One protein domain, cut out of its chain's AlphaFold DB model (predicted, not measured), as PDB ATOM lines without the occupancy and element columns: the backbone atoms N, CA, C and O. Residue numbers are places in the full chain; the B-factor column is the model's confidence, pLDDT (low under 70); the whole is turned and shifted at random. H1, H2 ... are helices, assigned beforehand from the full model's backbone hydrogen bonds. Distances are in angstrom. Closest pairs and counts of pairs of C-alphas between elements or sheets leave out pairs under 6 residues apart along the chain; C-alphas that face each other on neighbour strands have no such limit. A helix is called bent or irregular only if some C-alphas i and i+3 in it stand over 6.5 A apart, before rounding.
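AT A GLANCE: This is residues 28 to 82 of the 82 residues of the protein "Acyl-CoA/acyl-ACP dehydrogenase" of Sulfitobacter pseudonitzschiae (UniProt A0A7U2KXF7). The printed part is a long, slim helical hairpin: H1 and H2a, the first arm of the longer helix, lie side by side and run opposite ways, joined at one end by a long link of 11 residues that holds Gly 49. At the other end the second arm, H2b, runs on past the beginning of H1, with residues 77 to 82 sticking out as a free tail. The printed part has 55 residues with two named helices, H1 then H2, and no named strand; the class is all helix. It is loose, with a radius of gyration of the C-alphas of 14.4 A, and spans 52 by 16 by 10 A.

HOW THE PARTS SIT: H1, residues 28 to 44, touches H2a, residues 56 to 68; their closest C-alphas, those of Ala 39 and Leu 62, are 6.9 A apart. This helical hairpin has a shallow tilt of 22 degrees, opposite ways. H2b, residues 71 to 80, is close to H1 but not clearly touching it; the closest C-alphas, those of Val 28 and Gln 73, are 7.0 A apart. Each O i to N i+4 pair is within hydrogen-bond range in H1 and H2b, and 6 of 9 are in H2a.

IN THESE COORDINATES: H1 begins at C-alpha 28 (50.571, -53.576, -3.695) and is 24.9 A long. H2, residues 56 to 80, was assigned as one helix by its hydrogen bonds but is bent: C-alphas 68 and 71 are 6.6 A apart. H2a is 18.5 A long and begins at C-alpha 56 (28.291, -46.960, -11.547). H2b is 14.5 A long and ends at C-alpha 80 (57.225, -59.173, 7.651); the two arms stand at a shallow tilt of 28 degrees.

THE WHOLE: The two C-alphas farthest apart, those of Gly 49 and Arg 82, are 51.7 A apart. The link from H1 to H2a, 11 residues, is long; in it residues 46 to 47 pair with residues 50 to 51, antiparallel. The printed part has no cut. Its mean pLDDT is 87.9, and residues 76 to 82 are under 70.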
ATOM      1  N   VAL A  28      51.740 -53.776  -4.562       89.81
ATOM      2  CA  VAL A  28      50.571 -53.576  -3.695       89.81
ATOM      3  C   VAL A  28      50.494 -52.123  -3.219       89.81
ATOM      4  O   VAL A  28      49.429 -51.507  -3.310       89.81
ATOM      5  N   GLY A  29      51.613 -51.548  -2.767       90.25
ATOM      6  CA  GLY A  29      51.679 -50.136  -2.380       90.25
ATOM      7  C   GLY A  29      51.361 -49.196  -3.546       90.25
ATOM      8  O   GLY A  29      50.558 -48.270  -3.410       90.25
ATOM      9  N   PHE A  30      51.920 -49.477  -4.724       94.44
ATOM     10  CA  PHE A  30      51.662 -48.700  -5.934       94.44
ATOM     11  C   PHE A  30      50.190 -48.763  -6.368       94.44
ATOM     12  O   PHE A  30      49.592 -47.731  -6.675       94.44
ATOM     13  N   GLY A  31      49.574 -49.948  -6.338       91.75
ATOM     14  CA  GLY A  31      48.160 -50.130  -6.670       91.75
ATOM     15  C   GLY A  31      47.232 -49.302  -5.780       91.75
ATOM     16  O   GLY A  31      46.279 -48.697  -6.279       91.75
ATOM     17  N   MET A  32      47.536 -49.208  -4.483       91.88
ATOM     18  CA  MET A  32      46.780 -48.371  -3.544       91.88
ATOM     19  C   MET A  32      46.943 -46.881  -3.839       91.88
ATOM     20  O   MET A  32      45.945 -46.166  -3.912       91.88
ATOM     21  N   TYR A  33      48.172 -46.426  -4.092       94.25
ATOM     22  CA  TYR A  33      48.426 -45.036  -4.467       94.25
ATOM     23  C   TYR A  33      47.664 -44.644  -5.741       94.25
ATOM     24  O   TYR A  33      46.984 -43.616  -5.784       94.25
ATOM     25  N   VAL A  34      47.717 -45.479  -6.782       95.12
ATOM     26  CA  VAL A  34      46.983 -45.240  -8.036       95.12
ATOM     27  C   VAL A  34      45.478 -45.179  -7.785       95.12
ATOM     28  O   VAL A  34      44.796 -44.312  -8.334       95.12
ATOM     29  N   LEU A  35      44.951 -46.067  -6.944       94.19
ATOM     30  CA  LEU A  35      43.535 -46.093  -6.609       94.19
ATOM     31  C   LEU A  35      43.076 -44.816  -5.891       94.19
ATOM     32  O   LEU A  35      42.022 -44.277  -6.229       94.19
ATOM     33  N   GLU A  36      43.852 -44.325  -4.926       94.94
ATOM     34  CA  GLU A  36      43.558 -43.079  -4.210       94.94
ATOM     35  C   GLU A  36      43.504 -41.884  -5.164       94.94
ATOM     36  O   GLU A  36      42.545 -41.106  -5.135       94.94
ATOM     37  N   ASN A  37      44.480 -41.794  -6.071       96.75
ATOM     38  CA  ASN A  37      44.515 -40.769  -7.112       96.75
ATOM     39  C   ASN A  37      43.315 -40.883  -8.063       96.75
ATOM     40  O   ASN A  37      42.661 -39.883  -8.364       96.75
ATOM     41  N   ALA A  38      42.970 -42.096  -8.502       96.19
ATOM     42  CA  ALA A  38      41.819 -42.326  -9.370       96.19
ATOM     43  C   ALA A  38      40.497 -41.936  -8.685       96.19
ATOM     44  O   ALA A  38      39.624 -41.326  -9.308       96.19
ATOM     45  N   ALA A  39      40.354 -42.244  -7.394       96.38
ATOM     46  CA  ALA A  39      39.193 -41.865  -6.599       96.38
ATOM     47  C   ALA A  39      39.104 -40.345  -6.394       96.38
ATOM     48  O   ALA A  39      38.007 -39.789  -6.477       96.38
ATOM     49  N   ALA A  40      40.230 -39.663  -6.156       97.50
ATOM     50  CA  ALA A  40      40.283 -38.203  -6.083       97.50
ATOM     51  C   ALA A  40      39.847 -37.565  -7.406       97.50
ATOM     52  O   ALA A  40      38.896 -36.784  -7.433       97.50
ATOM     53  N   TYR A  41      40.430 -38.015  -8.518       97.69
ATOM     54  CA  TYR A  41      40.066 -37.538  -9.847       97.69
ATOM     55  C   TYR A  41      38.581 -37.761 -10.166       97.69
ATOM     56  O   TYR A  41      37.916 -36.880 -10.714       97.69
ATOM     57  N   ALA A  42      38.017 -38.910  -9.780       97.44
ATOM     58  CA  ALA A  42      36.604 -39.201 -10.000       97.44
ATOM     59  C   ALA A  42      35.655 -38.271  -9.215       97.44
ATOM     60  O   ALA A  42      34.525 -38.047  -9.657       97.44
ATOM     61  N   ARG A  43      36.090 -37.727  -8.068       96.69
ATOM     62  CA  ARG A  43      35.317 -36.753  -7.278       96.69
ATOM     63  C   ARG A  43      35.348 -35.352  -7.883       96.69
ATOM     64  O   ARG A  43      34.345 -34.649  -7.819       96.69
ATOM     65  N   GLU A  44      36.473 -34.961  -8.466       97.25
ATOM     66  CA  GLU A  44      36.689 -33.601  -8.971       97.25
ATOM     67  C   GLU A  44      36.247 -33.433 -10.429       97.25
ATOM     68  O   GLU A  44      35.785 -32.366 -10.833       97.25
ATOM     69  N   ARG A  45      36.347 -34.490 -11.242       97.38
ATOM     70  CA  ARG A  45      36.003 -34.425 -12.663       97.38
ATOM     71  C   ARG A  45      34.488 -34.391 -12.866       97.38
ATOM     72  O   ARG A  45      33.800 -35.378 -12.615       97.38
ATOM     73  N   ILE A  46      33.988 -33.286 -13.421       96.88
ATOM     74  CA  ILE A  46      32.568 -33.083 -13.739       96.88
ATOM     75  C   ILE A  46      32.311 -33.349 -15.227       96.88
ATOM     76  O   ILE A  46      32.968 -32.776 -16.096       96.88
ATOM     77  N   VAL A  47      31.340 -34.214 -15.524       96.44
ATOM     78  CA  VAL A  47      30.809 -34.455 -16.878       96.44
ATOM     79  C   VAL A  47      29.297 -34.641 -16.755       96.44
ATOM     80  O   VAL A  47      28.829 -35.252 -15.799       96.44
ATOM     81  N   PHE A  48      28.520 -34.094 -17.696       94.00
ATOM     82  CA  PHE A  48      27.049 -34.086 -17.626       94.00
ATOM     83  C   PHE A  48      26.498 -33.427 -16.343       94.00
ATOM     84  O   PHE A  48      25.504 -33.872 -15.779       94.00
ATOM     85  N   GLY A  49      27.170 -32.378 -15.855       95.81
ATOM     86  CA  GLY A  49      26.708 -31.575 -14.715       95.81
ATOM     87  C   GLY A  49      26.928 -32.189 -13.327       95.81
ATOM     88  O   GLY A  49      26.494 -31.597 -12.344       95.81
ATOM     89  N   ARG A  50      27.611 -33.337 -13.207       96.25
ATOM     90  CA  ARG A  50      27.952 -33.949 -11.909       96.25
ATOM     91  C   ARG A  50      29.322 -34.649 -11.920       96.25
ATOM     92  O   ARG A  50      29.823 -34.969 -13.000       96.25
ATOM     93  N   PRO A  51      29.924 -34.924 -10.750       97.56
ATOM     94  CA  PRO A  51      31.127 -35.746 -10.646       97.56
ATOM     95  C   PRO A  51      30.982 -37.125 -11.301       97.56
ATOM     96  O   PRO A  51      29.999 -37.836 -11.066       97.56
ATOM     97  N   ILE A  52      31.987 -37.547 -12.073       97.19
ATOM     98  CA  ILE A  52      31.991 -38.859 -12.750       97.19
ATOM     99  C   ILE A  52      32.013 -40.028 -11.766       97.19
ATOM    100  O   ILE A  52      31.555 -41.121 -12.094       97.19
ATOM    101  N   GLY A  53      32.484 -39.792 -10.541       95.56
ATOM    102  CA  GLY A  53      32.457 -40.745  -9.444       95.56
ATOM    103  C   GLY A  53      31.052 -41.098  -8.965       95.56
ATOM    104  O   GLY A  53      30.946 -41.930  -8.083       95.56
ATOM    105  N   GLN A  54      29.982 -40.508  -9.511       94.62
ATOM    106  CA  GLN A  54      28.596 -40.954  -9.297       94.62
ATOM    107  C   GLN A  54      28.137 -42.011 -10.312       94.62
ATOM    108  O   GLN A  54      27.069 -42.602 -10.164       94.62
ATOM    109  N   ASN A  55      28.914 -42.244 -11.370       95.38
ATOM    110  CA  ASN A  55      28.566 -43.213 -12.396       95.38
ATOM    111  C   ASN A  55      28.983 -44.612 -11.931       95.38
ATOM    112  O   ASN A  55      30.153 -44.847 -11.634       95.38
ATOM    113  N   GLN A  56      28.048 -45.562 -11.934       94.44
ATOM    114  CA  GLN A  56      28.291 -46.960 -11.547       94.44
ATOM    115  C   GLN A  56      29.468 -47.593 -12.307       94.44
ATOM    116  O   GLN A  56      30.286 -48.296 -11.715       94.44
ATOM    117  N   ALA A  57      29.609 -47.266 -13.598       93.75
ATOM    118  CA  ALA A  57      30.725 -47.703 -14.437       93.75
ATOM    119  C   ALA A  57      32.108 -47.290 -13.892       93.75
ATOM    120  O   ALA A  57      33.098 -47.943 -14.202       93.75
ATOM    121  N   ILE A  58      32.177 -46.238 -13.070       94.19
ATOM    122  CA  ILE A  58      33.396 -45.751 -12.414       94.19
ATOM    123  C   ILE A  58      33.460 -46.228 -10.955       94.19
ATOM    124  O   ILE A  58      34.497 -46.716 -10.513       94.19
ATOM    125  N   GLN A  59      32.350 -46.160 -10.212       93.25
ATOM    126  CA  GLN A  59      32.299 -46.559  -8.799       93.25
ATOM    127  C   GLN A  59      32.619 -48.040  -8.572       93.25
ATOM    128  O   GLN A  59      33.414 -48.368  -7.691       93.25
ATOM    129  N   HIS A  60      32.016 -48.948  -9.347       92.94
ATOM    130  CA  HIS A  60      32.175 -50.384  -9.106       92.94
ATOM    131  C   HIS A  60      33.621 -50.861  -9.303       92.94
ATOM    132  O   HIS A  60      34.115 -51.580  -8.431       92.94
ATOM    133  N   PRO A  61      34.341 -50.464 -10.373       92.38
ATOM    134  CA  PRO A  61      35.766 -50.759 -10.481       92.38
ATOM    135  C   PRO A  61      36.587 -50.193  -9.318       92.38
ATOM    136  O   PRO A  61      37.403 -50.922  -8.762       92.38
ATOM    137  N   LEU A  62      36.340 -48.943  -8.902       92.44
ATOM    138  CA  LEU A  62      37.083 -48.307  -7.805       92.44
ATOM    139  C   LEU A  62      36.902 -49.025  -6.457       92.44
ATOM    140  O   LEU A  62      37.833 -49.062  -5.666       92.44
ATOM    141  N   VAL A  63      35.742 -49.628  -6.190       90.38
ATOM    142  CA  VAL A  63      35.518 -50.412  -4.960       90.38
ATOM    143  C   VAL A  63      36.053 -51.840  -5.082       90.38
ATOM    144  O   VAL A  63      36.548 -52.414  -4.112       90.38
ATOM    145  N   ARG A  64      35.982 -52.430  -6.278       90.25
ATOM    146  CA  ARG A  64      36.420 -53.809  -6.516       90.25
ATOM    147  C   ARG A  64      37.935 -53.954  -6.410       90.25
ATOM    148  O   ARG A  64      38.407 -54.928  -5.838       90.25
ATOM    149  N   THR A  65      38.693 -53.003  -6.944       86.75
ATOM    150  CA  THR A  65      40.162 -53.020  -6.917       86.75
ATOM    151  C   THR A  65      40.737 -53.192  -5.497       86.75
ATOM    152  O   THR A  65      41.396 -54.203  -5.265       86.75
ATOM    153  N   PRO A  66      40.448 -52.329  -4.501       85.12
ATOM    154  CA  PRO A  66      40.993 -52.473  -3.146       85.12
ATOM    155  C   PRO A  66      40.522 -53.746  -2.433       85.12
ATOM    156  O   PRO A  66      41.250 -54.281  -1.601       85.12
ATOM    157  N   HIS A  67      39.334 -54.272  -2.757       89.19
ATOM    158  CA  HIS A  67      38.872 -55.549  -2.205       89.19
ATOM    159  C   HIS A  67      39.831 -56.705  -2.541       89.19
ATOM    160  O   HIS A  67      40.127 -57.508  -1.658       89.19
ATOM    161  N   TRP A  68      40.380 -56.745  -3.761       81.38
ATOM    162  CA  TRP A  68      41.375 -57.747  -4.165       81.38
ATOM    163  C   TRP A  68      42.749 -57.545  -3.520       81.38
ATOM    164  O   TRP A  68      43.454 -58.521  -3.273       81.38
ATOM    165  N   PHE A  69      43.133 -56.301  -3.223       85.75
ATOM    166  CA  PHE A  69      44.440 -55.991  -2.630       85.75
ATOM    167  C   PHE A  69      44.498 -56.208  -1.112       85.75
ATOM    168  O   PHE A  69      45.572 -56.482  -0.577       85.75
ATOM    169  N   ARG A  70      43.368 -56.130  -0.394       83.38
ATOM    170  CA  ARG A  70      43.343 -56.314   1.074       83.38
ATOM    171  C   ARG A  70      43.912 -57.665   1.541       83.38
ATOM    172  O   ARG A  70      44.714 -57.653   2.475       83.38
ATOM    173  N   PRO A  71      43.564 -58.814   0.926       83.94
ATOM    174  CA  PRO A  71      44.189 -60.089   1.267       83.94
ATOM    175  C   PRO A  71      45.711 -60.081   1.066       83.94
ATOM    176  O   PRO A  71      46.436 -60.544   1.944       83.94
ATOM    177  N   ALA A  72      46.198 -59.504  -0.039       80.62
ATOM    178  CA  ALA A  72      47.631 -59.420  -0.330       80.62
ATOM    179  C   ALA A  72      48.386 -58.613   0.741       80.62
ATOM    180  O   ALA A  72      49.364 -59.108   1.292       80.62
ATOM    181  N   GLN A  73      47.863 -57.449   1.145       77.25
ATOM    182  CA  GLN A  73      48.451 -56.653   2.234       77.25
ATOM    183  C   GLN A  73      48.522 -57.418   3.557       77.25
ATOM    184  O   GLN A  73      49.529 -57.362   4.258       77.25
ATOM    185  N   SER A  74      47.458 -58.147   3.907       74.56
ATOM    186  CA  SER A  74      47.441 -58.927   5.149       74.56
ATOM    187  C   SER A  74      48.472 -60.058   5.142       74.56
ATOM    188  O   SER A  74      49.085 -60.345   6.168       74.56
ATOM    189  N   HIS A  75      48.695 -60.671   3.977       74.12
ATOM    190  CA  HIS A  75      49.677 -61.733   3.809       74.12
ATOM    191  C   HIS A  75      51.108 -61.196   3.910       74.12
ATOM    192  O   HIS A  75      51.934 -61.781   4.605       74.12
ATOM    193  N   GLU A  76      51.391 -60.057   3.284       67.06
ATOM    194  CA  GLU A  76      52.704 -59.416   3.367       67.06
ATOM    195  C   GLU A  76      53.032 -58.929   4.778       67.06
ATOM    196  O   GLU A  76      54.135 -59.174   5.267       67.06
ATOM    197  N   ALA A  77      52.063 -58.331   5.479       63.88
ATOM    198  CA  ALA A  77      52.232 -57.948   6.878       63.88
ATOM    199  C   ALA A  77      52.564 -59.165   7.762       63.88
ATOM    200  O   ALA A  77      53.394 -59.074   8.663       63.88
ATOM    201  N   ALA A  78      51.965 -60.326   7.479       69.00
ATOM    202  CA  ALA A  78      52.252 -61.568   8.192       69.00
ATOM    203  C   ALA A  78      53.634 -62.166   7.860       69.00
ATOM    204  O   ALA A  78      54.220 -62.827   8.718       69.00
ATOM    205  N   ILE A  79      54.158 -61.950   6.648       66.31
ATOM    206  CA  ILE A  79      55.527 -62.340   6.266       66.31
ATOM    207  C   ILE A  79      56.554 -61.438   6.958       66.31
ATOM    208  O   ILE A  79      57.553 -61.942   7.450       66.31
ATOM    209  N   ALA A  80      56.304 -60.129   7.031       59.53
ATOM    210  CA  ALA A  80      57.225 -59.173   7.651       59.53
ATOM    211  C   ALA A  80      57.347 -59.325   9.183       59.53
ATOM    212  O   ALA A  80      58.325 -58.869   9.769       59.53
ATOM    213  N   LEU A  81      56.351 -59.939   9.833       59.09
ATOM    214  CA  LEU A  81      56.303 -60.174  11.283       59.09
ATOM    215  C   LEU A  81      56.850 -61.553  11.710       59.09
ATOM    216  O   LEU A  81      56.767 -61.893  12.893       59.09
ATOM    217  N   ARG A  82      57.364 -62.358  10.773       45.62
ATOM    218  CA  ARG A  82      57.974 -63.675  11.016       45.62
ATOM    219  C   ARG A  82      59.463 -63.658  10.718       45.62
ATOM    220  O   ARG A  82      60.175 -64.395  11.435       45.62
TER     221      ARG A  82